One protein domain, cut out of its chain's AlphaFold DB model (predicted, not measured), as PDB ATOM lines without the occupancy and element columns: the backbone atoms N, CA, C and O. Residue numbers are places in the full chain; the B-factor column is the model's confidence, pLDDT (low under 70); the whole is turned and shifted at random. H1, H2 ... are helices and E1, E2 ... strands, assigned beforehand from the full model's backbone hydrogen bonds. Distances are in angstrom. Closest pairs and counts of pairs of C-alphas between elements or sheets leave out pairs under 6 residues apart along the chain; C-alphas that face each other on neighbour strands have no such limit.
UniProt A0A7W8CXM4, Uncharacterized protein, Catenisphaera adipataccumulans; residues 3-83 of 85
ATOM      1  N   TYR A   3     165.429 159.821 155.351       93.06
ATOM      2  CA  TYR A   3     166.119 160.114 156.600       93.06
ATOM      3  C   TYR A   3     165.353 161.182 157.379       93.06
ATOM      4  O   TYR A   3     164.767 162.092 156.792       93.06
ATOM      5  N   SER A   4     165.370 161.085 158.701       93.62
ATOM      6  CA  SER A   4     164.947 162.160 159.598       93.62
ATOM      7  C   SER A   4     166.026 163.243 159.724       93.62
ATOM      8  O   SER A   4     167.169 163.069 159.295       93.62
ATOM      9  N   VAL A   5     165.683 164.370 160.352       92.75
ATOM     10  CA  VAL A   5     166.618 165.491 160.543       92.75
ATOM     11  C   VAL A   5     167.866 165.105 161.354       92.75
ATOM     12  O   VAL A   5     168.968 165.555 161.049       92.75
ATOM     13  N   SER A   6     167.734 164.236 162.359       91.00
ATOM     14  CA  SER A   6     168.878 163.787 163.163       91.00
ATOM     15  C   SER A   6     169.764 162.801 162.409       91.00
ATOM     16  O   SER A   6     170.968 162.760 162.642       91.00
ATOM     17  N   GLU A   7     169.178 162.020 161.502       93.56
ATOM     18  CA  GLU A   7     169.914 161.072 160.667       93.56
ATOM     19  C   GLU A   7     170.646 161.762 159.517       93.56
ATOM     20  O   GLU A   7     171.695 161.277 159.114       93.56
ATOM     21  N   ILE A   8     170.125 162.881 158.996       93.25
ATOM     22  CA  ILE A   8     170.739 163.578 157.857       93.25
ATOM     23  C   ILE A   8     171.906 164.487 158.266       93.25
ATOM     24  O   ILE A   8     172.806 164.724 157.466       93.25
ATOM     25  N   LEU A   9     171.920 164.986 159.507       90.56
ATOM     26  CA  LEU A   9     172.950 165.912 159.991       90.56
ATOM     27  C   LEU A   9     174.393 165.408 159.820       90.56
ATOM     28  O   LEU A   9     175.197 166.182 159.309       90.56
ATOM     29  N   PRO A  10     174.747 164.158 160.182       92.38
ATOM     30  CA  PRO A  10     176.101 163.644 159.968       92.38
ATOM     31  C   PRO A  10     176.541 163.710 158.502       92.38
ATOM     32  O   PRO A  10     177.657 164.127 158.217       92.38
ATOM     33  N   TYR A  11     175.645 163.398 157.564       92.25
ATOM     34  CA  TYR A  11     175.948 163.494 156.136       92.25
ATOM     35  C   TYR A  11     176.161 164.950 155.705       92.25
ATOM     36  O   TYR A  11     177.107 165.267 154.988       92.25
ATOM     37  N   LEU A  12     175.320 165.869 156.190       91.19
ATOM     38  CA  LEU A  12     175.509 167.298 155.937       91.19
ATOM     39  C   LEU A  12     176.849 167.803 156.507       91.19
ATOM     40  O   LEU A  12     177.484 168.657 155.889       91.19
ATOM     41  N   ASP A  13     177.292 167.272 157.649       90.25
ATOM     42  CA  ASP A  13     178.592 167.567 158.267       90.25
ATOM     43  C   ASP A  13     179.774 167.054 157.434       90.25
ATOM     44  O   ASP A  13     180.805 167.725 157.366       90.25
ATOM     45  N   GLU A  14     179.604 165.924 156.749       90.31
ATOM     46  CA  GLU A  14     180.556 165.369 155.776       90.31
ATOM     47  C   GLU A  14     180.578 166.150 154.448       90.31
ATOM     48  O   GLU A  14     181.469 165.964 153.619       90.31
ATOM     49  N   GLY A  15     179.657 167.104 154.277       87.50
ATOM     50  CA  GLY A  15     179.576 167.982 153.112       87.50
ATOM     51  C   GLY A  15     178.595 167.514 152.040       87.50
ATOM     52  O   GLY A  15     178.504 168.175 150.997       87.50
ATOM     53  N   GLU A  16     177.849 166.441 152.311       90.81
ATOM     54  CA  GLU A  16     176.784 165.931 151.452       90.81
ATOM     55  C   GLU A  16     175.641 166.942 151.308       90.81
ATOM     56  O   GLU A  16     175.475 167.891 152.086       90.81
ATOM     57  N   THR A  17     174.826 166.726 150.278       91.62
ATOM     58  CA  THR A  17     173.622 167.519 150.028       91.62
ATOM     59  C   THR A  17     172.390 166.666 150.281       91.62
ATOM     60  O   THR A  17     172.339 165.499 149.902       91.62
ATOM     61  N   ALA A  18     171.376 167.249 150.910       92.62
ATOM     62  CA  ALA A  18     170.098 166.592 151.130       92.62
ATOM     63  C   ALA A  18     168.957 167.381 150.491       92.62
ATOM     64  O   ALA A  18     169.052 168.592 150.298       92.62
ATOM     65  N   VAL A  19     167.855 166.700 150.196       92.75
ATOM     66  CA  VAL A  19     166.616 167.314 149.721       92.75
ATOM     67  C   VAL A  19     165.481 166.954 150.666       92.75
ATOM     68  O   VAL A  19     165.239 165.783 150.951       92.75
ATOM     69  N   GLU A  20     164.782 167.971 151.153       92.88
ATOM     70  CA  GLU A  20     163.557 167.843 151.937       92.88
ATOM     71  C   GLU A  20     162.410 167.389 151.023       92.88
ATOM     72  O   GLU A  20     162.192 167.953 149.951       92.88
ATOM     73  N   THR A  21     161.703 166.327 151.399       89.62
ATOM     74  CA  THR A  21     160.808 165.629 150.467       89.62
ATOM     75  C   THR A  21     159.489 166.344 150.193       89.62
ATOM     76  O   THR A  21     158.925 166.132 149.121       89.62
ATOM     77  N   GLU A  22     158.982 167.159 151.119       87.25
ATOM     78  CA  GLU A  22     157.670 167.801 150.985       87.25
ATOM     79  C   GLU A  22     157.738 168.997 150.039       87.25
ATOM     80  O   GLU A  22     156.942 169.102 149.107       87.25
ATOM     81  N   ASN A  23     158.733 169.862 150.229       85.25
ATOM     82  CA  ASN A  23     158.879 171.108 149.481       85.25
ATOM     83  C   ASN A  23     160.050 171.076 148.499       85.25
ATOM     84  O   ASN A  23     160.347 172.099 147.890       85.25
ATOM     85  N   ARG A  24     160.738 169.936 148.346       87.88
ATOM     86  CA  ARG A  24     161.927 169.793 147.481       87.88
ATOM     87  C   ARG A  24     163.006 170.837 147.772       87.88
ATOM     88  O   ARG A  24     163.707 171.293 146.876       87.88
ATOM     89  N   MET A  25     163.124 171.230 149.035       91.94
ATOM     90  CA  MET A  25     164.110 172.212 149.467       91.94
ATOM     91  C   MET A  25     165.478 171.543 149.573       91.94
ATOM     92  O   MET A  25     165.622 170.524 150.246       91.94
ATOM     93  N   ILE A  26     166.488 172.131 148.936       92.69
ATOM     94  CA  ILE A  26     167.866 171.646 149.018       92.69
ATOM     95  C   ILE A  26     168.488 172.155 150.319       92.69
ATOM     96  O   ILE A  26     168.386 173.332 150.671       92.69
ATOM     97  N   VAL A  27     169.159 171.258 151.027       92.88
ATOM     98  CA  VAL A  27     169.769 171.496 152.328       92.88
ATOM     99  C   VAL A  27     171.239 171.127 152.267       92.88
ATOM    100  O   VAL A  27     171.604 170.026 151.856       92.88
ATOM    101  N   ARG A  28     172.093 172.051 152.710       93.12
ATOM    102  CA  ARG A  28     173.539 171.838 152.799       93.12
ATOM    103  C   ARG A  28     174.118 172.534 154.020       93.12
ATOM    104  O   ARG A  28     173.756 173.677 154.305       93.12
ATOM    105  N   LYS A  29     175.074 171.909 154.707       91.81
ATOM    106  CA  LYS A  29     175.838 172.600 155.751       91.81
ATOM    107  C   LYS A  29     176.977 173.415 155.144       91.81
ATOM    108  O   LYS A  29     177.712 172.963 154.271       91.81
ATOM    109  N   VAL A  30     177.118 174.651 155.611       88.38
ATOM    110  CA  VAL A  30     178.207 175.558 155.242       88.38
ATOM    111  C   VAL A  30     178.777 176.143 156.528       88.38
ATOM    112  O   VAL A  30     178.164 177.024 157.137       88.38
ATOM    113  N   LYS A  31     179.970 175.678 156.923       86.31
ATOM    114  CA  LYS A  31     180.565 175.960 158.244       86.31
ATOM    115  C   LYS A  31     179.614 175.485 159.355       86.31
ATOM    116  O   LYS A  31     179.197 174.337 159.327       86.31
ATOM    117  N   ASP A  32     179.205 176.371 160.262       86.94
ATOM    118  CA  ASP A  32     178.327 176.049 161.396       86.94
ATOM    119  C   ASP A  32     176.840 176.341 161.133       86.94
ATOM    120  O   ASP A  32     176.028 176.367 162.057       86.94
ATOM    121  N   LYS A  33     176.464 176.615 159.878       93.06
ATOM    122  CA  LYS A  33     175.087 176.962 159.504       93.06
ATOM    123  C   LYS A  33     174.542 176.025 158.442       93.06
ATOM    124  O   LYS A  33     175.265 175.601 157.541       93.06
ATOM    125  N   ILE A  34     173.241 175.784 158.505       94.62
ATOM    126  CA  ILE A  34     172.494 175.071 157.478       94.62
ATOM    127  C   ILE A  34     171.984 176.089 156.467       94.62
ATOM    128  O   ILE A  34     171.303 177.051 156.818       94.62
ATOM    129  N   SER A  35     172.363 175.898 155.211       94.00
ATOM    130  CA  SER A  35     171.876 176.682 154.084       94.00
ATOM    131  C   SER A  35     170.707 175.949 153.442       94.00
ATOM    132  O   SER A  35     170.811 174.763 153.125       94.00
ATOM    133  N   LEU A  36     169.608 176.673 153.270       93.75
ATOM    134  CA  LEU A  36     168.354 176.189 152.717       93.75
ATOM    135  C   LEU A  36     168.114 176.897 151.387       93.75
ATOM    136  O   LEU A  36     168.135 178.133 151.334       93.75
ATOM    137  N   TYR A  37     167.917 176.112 150.334       91.44
ATOM    138  CA  TYR A  37     167.746 176.590 148.969       91.44
ATOM    139  C   TYR A  37     166.389 176.156 148.419       91.44
ATOM    140  O   TYR A  37     166.017 174.983 148.478       91.44
ATOM    141  N   GLN A  38     165.668 177.132 147.886       87.94
ATOM    142  CA  GLN A  38     164.337 177.013 147.313       87.94
ATOM    143  C   GLN A  38     164.252 177.975 146.121       87.94
ATOM    144  O   GLN A  38     164.951 178.988 146.089       87.94
ATOM    145  N   ASP A  39     163.387 177.696 145.148       82.19
ATOM    146  CA  ASP A  39     163.371 178.420 143.865       82.19
ATOM    147  C   ASP A  39     163.185 179.938 144.023       82.19
ATOM    148  O   ASP A  39     163.680 180.736 143.224       82.19
ATOM    149  N   HIS A  40     162.476 180.355 145.074       84.94
ATOM    150  CA  HIS A  40     162.124 181.754 145.313       84.94
ATOM    151  C   HIS A  40     162.832 182.383 146.515       84.94
ATOM    152  O   HIS A  40     162.723 183.594 146.712       84.94
ATOM    153  N   TRP A  41     163.550 181.604 147.327       87.62
ATOM    154  CA  TRP A  41     164.243 182.131 148.498       87.62
ATOM    155  C   TRP A  41     165.403 181.244 148.943       87.62
ATOM    156  O   TRP A  41     165.424 180.032 148.760       87.62
ATOM    157  N   HIS A  42     166.370 181.890 149.583       91.31
ATOM    158  CA  HIS A  42     167.582 181.265 150.087       91.31
ATOM    159  C   HIS A  42     167.861 181.811 151.478       91.31
ATOM    160  O   HIS A  42     167.890 183.030 151.659       91.31
ATOM    161  N   THR A  43     168.072 180.943 152.463       93.69
ATOM    162  CA  THR A  43     168.388 181.397 153.822       93.69
ATOM    163  C   THR A  43     169.427 180.523 154.500       93.69
ATOM    164  O   THR A  43     169.769 179.439 154.027       93.69
ATOM    165  N   LYS A  44     169.958 181.021 155.616       94.81
ATOM    166  CA  LYS A  44     170.898 180.296 156.468       94.81
ATOM    167  C   LYS A  44     170.418 180.344 157.900       94.81
ATOM    168  O   LYS A  44     170.256 181.434 158.445       94.81
ATOM    169  N   ILE A  45     170.279 179.177 158.509       94.50
ATOM    170  CA  ILE A  45     169.876 179.043 159.905       94.50
ATOM    171  C   ILE A  45     170.939 178.294 160.713       94.50
ATOM    172  O   ILE A  45     171.731 177.533 160.145       94.50
ATOM    173  N   PRO A  46     171.010 178.526 162.030       93.56
ATOM    174  CA  PRO A  46     171.749 177.662 162.943       93.56
ATOM    175  C   PRO A  46     171.312 176.194 162.819       93.56
ATOM    176  O   PRO A  46     170.151 175.901 162.533       93.56
ATOM    177  N   ALA A  47     172.234 175.260 163.055       89.75
ATOM    178  CA  ALA A  47     171.917 173.829 163.028       89.75
ATOM    179  C   ALA A  47     170.914 173.417 164.128       89.75
ATOM    180  O   ALA A  47     170.097 172.525 163.915       89.75
ATOM    181  N   GLU A  48     170.936 174.097 165.277       91.38
ATOM    182  CA  GLU A  48     169.969 173.906 166.372       91.38
ATOM    183  C   GLU A  48     168.531 174.272 165.965       91.38
ATOM    184  O   GLU A  48     167.588 173.523 166.238       91.38
ATOM    185  N   ASP A  49     168.372 175.370 165.225       93.19
ATOM    186  CA  ASP A  49     167.078 175.789 164.692       93.19
ATOM    187  C   ASP A  49     166.607 174.812 163.616       93.19
ATOM    188  O   ASP A  49     165.428 174.471 163.565       93.19
ATOM    189  N   PHE A  50     167.525 174.308 162.785       92.12
ATOM    190  CA  PHE A  50     167.207 173.321 161.755       92.12
ATOM    191  C   PHE A  50     166.622 172.033 162.352       92.12
ATOM    192  O   PHE A  50     165.586 171.564 161.883       92.12
ATOM    193  N   LEU A  51     167.222 171.508 163.426       90.56
ATOM    194  CA  LEU A  51     166.708 170.341 164.152       90.56
ATOM    195  C   LEU A  51     165.272 170.535 164.640       90.56
ATOM    196  O   LEU A  51     164.467 169.610 164.564       90.56
ATOM    197  N   THR A  52     164.958 171.729 165.140       92.94
ATOM    198  CA  THR A  52     163.643 172.021 165.719       92.94
ATOM    199  C   THR A  52     162.598 172.291 164.638       92.94
ATOM    200  O   THR A  52     161.511 171.718 164.672       92.94
ATOM    201  N   LEU A  53     162.927 173.137 163.660       93.25
ATOM    202  CA  LEU A  53     162.012 173.556 162.595       93.25
ATOM    203  C   LEU A  53     161.657 172.409 161.643       93.25
ATOM    204  O   LEU A  53     160.542 172.370 161.134       93.25
ATOM    205  N   TYR A  54     162.584 171.472 161.433       92.75
ATOM    206  CA  TYR A  54     162.424 170.362 160.492       92.75
ATOM    207  C   TYR A  54     162.341 168.994 161.182       92.75
ATOM    208  O   TYR A  54     162.559 167.962 160.551       92.75
ATOM    209  N   ALA A  55     161.994 168.964 162.474       91.81
ATOM    210  CA  ALA A  55     161.907 167.737 163.270       91.81
ATOM    211  C   ALA A  55     160.978 166.667 162.669       91.81
ATOM    212  O   ALA A  55     161.214 165.472 162.840       91.81
ATOM    213  N   GLN A  56     159.914 167.095 161.984       92.75
ATOM    214  CA  GLN A  56     158.926 166.209 161.357       92.75
ATOM    215  C   GLN A  56     159.159 166.008 159.854       92.75
ATOM    216  O   GLN A  56     158.462 165.208 159.232       92.75
ATOM    217  N   SER A  57     160.135 166.707 159.274       92.94
ATOM    218  CA  SER A  57     160.426 166.624 157.849       92.94
ATOM    219  C   SER A  57     161.227 165.371 157.519       92.94
ATOM    220  O   SER A  57     161.994 164.842 158.327       92.94
ATOM    221  N   SER A  58     161.051 164.898 156.289       93.88
ATOM    222  CA  SER A  58     161.817 163.784 155.737       93.88
ATOM    223  C   SER A  58     162.781 164.284 154.674       93.88
ATOM    224  O   SER A  58     162.429 165.132 153.856       93.88
ATOM    225  N   PHE A  59     163.972 163.702 154.646       94.25
ATOM    226  CA  PHE A  59     165.054 164.073 153.747       94.25
ATOM    227  C   PHE A  59     165.508 162.879 152.918       94.25
ATOM    228  O   PHE A  59     165.387 161.727 153.330       94.25
ATOM    229  N   ILE A  60     166.056 163.153 151.745       93.94
ATOM    230  CA  ILE A  60     166.794 162.182 150.939       93.94
ATOM    231  C   ILE A  60     168.189 162.736 150.688       93.94
ATOM    232  O   ILE A  60     168.341 163.944 150.512       93.94
ATOM    233  N   LEU A  61     169.200 161.870 150.686       92.06
ATOM    234  CA  LEU A  61     170.519 162.266 150.207       92.06
ATOM    235  C   LEU A  61     170.445 162.491 148.706       92.06
ATOM    236  O   LEU A  61     169.829 161.707 147.979       92.06
ATOM    237  N   TYR A  62     171.020 163.605 148.286       82.56
ATOM    238  CA  TYR A  62     171.115 163.975 146.897       82.56
ATOM    239  C   TYR A  62     172.398 163.391 146.334       82.56
ATOM    240  O   TYR A  62     173.483 163.868 146.657       82.56
ATOM    241  N   ASP A  63     172.263 162.366 145.503       68.12
ATOM    242  CA  ASP A  63     173.402 161.832 144.777       68.12
ATOM    243  C   ASP A  63     173.681 162.744 143.579       68.12
ATOM    244  O   ASP A  63     172.813 162.963 142.729       68.12
ATOM    245  N   ALA A  64     174.874 163.331 143.528       56.69
ATOM    246  CA  ALA A  64     175.246 164.252 142.455       56.69
ATOM    247  C   ALA A  64     175.250 163.571 141.071       56.69
ATOM    248  O   ALA A  64     175.182 164.268 140.055       56.69
ATOM    249  N   GLU A  65     175.274 162.231 141.025       49.38
ATOM    250  CA  GLU A  65     175.178 161.445 139.790       49.38
ATOM    251  C   GLU A  65     173.835 161.616 139.046       49.38
ATOM    252  O   GLU A  65     173.776 161.347 137.849       49.38
ATOM    253  N   ASP A  66     172.779 162.137 139.690       44.69
ATOM    254  CA  ASP A  66     171.444 162.335 139.087       44.69
ATOM    255  C   ASP A  66     171.150 163.814 138.755       44.69
ATOM    256  O   ASP A  66     170.033 164.323 138.879       44.69
ATOM    257  N   THR A  67     172.180 164.560 138.342       39.00
ATOM    258  CA  THR A  67     171.987 165.875 137.719       39.00
ATOM    259  C   THR A  67     172.311 165.823 136.243       39.00
ATOM    260  O   THR A  67     173.457 165.953 135.824       39.00
ATOM    261  N   GLY A  68     171.256 165.741 135.435       41.88
ATOM    262  CA  GLY A  68     171.248 166.195 134.048       41.88
ATOM    263  C   GLY A  68     171.519 167.700 133.931       41.88
ATOM    264  O   GLY A  68     170.687 168.441 133.407       41.88
ATOM    265  N   ILE A  69     172.688 168.160 134.388       40.00
ATOM    266  CA  ILE A  69     173.327 169.358 133.850       40.00
ATOM    267  C   ILE A  69     173.817 168.945 132.460       40.00
ATOM    268  O   ILE A  69     174.973 168.592 132.257       40.00
ATOM    269  N   SER A  70     172.892 168.910 131.499       45.53
ATOM    270  CA  SER A  70     173.285 169.005 130.099       45.53
ATOM    271  C   SER A  70     173.861 170.409 129.937       45.53
ATOM    272  O   SER A  70     173.125 171.391 130.063       45.53
ATOM    273  N   GLU A  71     175.168 170.502 129.679       46.97
ATOM    274  CA  GLU A  71     175.884 171.731 129.286       46.97
ATOM    275  C   GLU A  71     175.155 172.503 128.159       46.97
ATOM    276  O   GLU A  71     175.343 173.701 127.968       46.97
ATOM    277  N   GLU A  72     174.243 171.831 127.457       48.72
ATOM    278  CA  GLU A  72     173.381 172.329 126.389       48.72
ATOM    279  C   GLU A  72     172.476 173.516 126.788       48.72
ATOM    280  O   GLU A  72     172.168 174.355 125.943       48.72
ATOM    281  N   LYS A  73     172.078 173.661 128.066       46.25
ATOM    282  CA  LYS A  73     171.263 174.821 128.501       46.25
ATOM    283  C   LYS A  73     172.065 176.099 128.750       46.25
ATOM    284  O   LYS A  73     171.485 177.187 128.715       46.25
ATOM    285  N   ASP A  74     173.377 175.998 128.943       50.09
ATOM    286  CA  ASP A  74     174.225 177.177 129.130       50.09
ATOM    287  C   ASP A  74     174.484 177.898 127.797       50.09
ATOM    288  O   ASP A  74     174.596 179.127 127.766       50.09
ATOM    289  N   GLU A  75     174.487 177.183 126.666       54.25
ATOM    290  CA  GLU A  75     174.694 177.794 125.345       54.25
ATOM    291  C   GLU A  75     173.559 178.750 124.936       54.25
ATOM    292  O   GLU A  75     173.819 179.811 124.349       54.25
ATOM    293  N   GLU A  76     172.311 178.429 125.294       53.69
ATOM    294  CA  GLU A  76     171.139 179.262 124.991       53.69
ATOM    295  C   GLU A  76     171.178 180.594 125.766       53.69
ATOM    296  O   GLU A  76     170.896 181.663 125.208       53.69
ATOM    297  N   TYR A  77     171.648 180.568 127.021       54.84
ATOM    298  CA  TYR A  77     171.835 181.764 127.849       54.84
ATOM    299  C   TYR A  77     172.958 182.683 127.341       54.84
ATOM    300  O   TYR A  77     172.932 183.883 127.604       54.84
ATOM    301  N   TYR A  78     173.924 182.193 126.560       56.56
ATOM    302  CA  TYR A  78     174.937 183.050 125.922       56.56
ATOM    303  C   TYR A  78     174.565 183.506 124.502       56.56
ATOM    304  O   TYR A  78     175.245 184.364 123.929       56.56
ATOM    305  N   ALA A  79     173.482 182.991 123.912       57.88
ATOM    306  CA  ALA A  79     173.081 183.341 122.549       57.88
ATOM    307  C   ALA A  79     172.542 184.782 122.422       57.88
ATOM    308  O   ALA A  79     172.812 185.451 121.422       57.88
ATOM    309  N   TRP A  80     171.852 185.314 123.439       58.31
ATOM    310  CA  TRP A  80     171.323 186.689 123.396       58.31
ATOM    311  C   TRP A  80     172.420 187.763 123.477       58.31
ATOM    312  O   TRP A  80     172.284 188.820 122.865       58.31
ATOM    313  N   ARG A  81     173.550 187.477 124.142       55.25
ATOM    314  CA  ARG A  81     174.688 188.411 124.248       55.25
ATOM    315  C   ARG A  81     175.460 188.590 122.938       55.25
ATOM    316  O   ARG A  81     176.132 189.600 122.766       55.25
ATOM    317  N   ARG A  82     175.363 187.627 122.013       56.56
ATOM    318  CA  ARG A  82     176.051 187.664 120.710       56.56
ATOM    319  C   ARG A  82     175.301 188.451 119.630       56.56
ATOM    320  O   ARG A  82     175.874 188.703 118.581       56.56
ATOM    321  N   ARG A  83     174.047 188.859 119.865       56.34
ATOM    322  CA  ARG A  83     173.258 189.656 118.901       56.34
ATOM    323  C   ARG A  83     173.374 191.173 119.079       56.34
ATOM    324  O   ARG A  83     172.754 191.907 118.319       56.34
TER     325      ARG A  83
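AT A GLANCE: This is residues 3 to 83 of the 85 residues of an uncharacterized protein of Catenisphaera adipataccumulans (UniProt A0A7W8CXM4). A strongly twisted sheet of five strands has H1 and H2 over one face and the other face bare, and together they make a compact body; from it residues 65 to 83, with H3 at their end, stick out as a long arm. The printed part has 81 residues with three named helices and five named strands, in the order H1 E1 E2 E3 E4 H2 E5 H3. The sheet runs E4 E3 E2 E1 E5, all antiparallel, and the class is mixed, helices and strands. The whole is loose, with a radius of gyration of the C-alphas of 15.6 A, and spans 51 by 24 by 24 A, the arm making the length.

IN THESE COORDINATES: The strands are E4, residues 41 to 46, 16.9 A long; E3, residues 33 to 38, 16.3 A; E2, residues 26 to 30; E1, residues 17 to 20; and E5, residues 59 to 61. H1, residues 5 to 14, 14.7 A long, begins with C-alpha 5 at (166.618, 165.491, 160.543). H2 is residues 47 to 53. H3, residues 72 to 83, 18.9 A long, ends with C-alpha 83 at (173.258, 189.656, 118.901).

HOW THE PARTS SIT: E1 to E4 form a meander, each strand the antiparallel neighbour of the one before. N 36 and O 43 of the hairpin E3 and E4 are 2.9 A apart, N 28 and O 35 of the hairpin E2 and E3 3.0 A, N 27 and O 18 of the hairpin E1 and E2 2.8 A, and N 19 and O 60 of E1 and E5 2.8 A, each within hydrogen-bond range. H1 is on the sheet at a height of 7.7 A, and the C-alphas of Leu 12 and Lys 29 are its closest to E2, 5.3 A. H2 is on the same face at 9.3 A; its closest C-alphas to E3 are those of Ala 47 and Lys 33, 5.7 A. H1 and H2 only just touch, with 3 pairs of C-alphas within 8 A, the closest being Val 5 and Leu 51 at 6.0 A. H3 is not on the sheet. Every O i to N i+4 pair is within hydrogen-bond range in H2, against 4 of 6 in H1 and 2 of 8 in H3, where 5 of 9 O i to N i+3 pairs are.

THE WHOLE: The C-alphas farthest apart, of Ser 6 and Arg 83, are 51.5 A apart. The printed part has no cut, and no link is long. Residues 63 to 83 have pLDDT under 70.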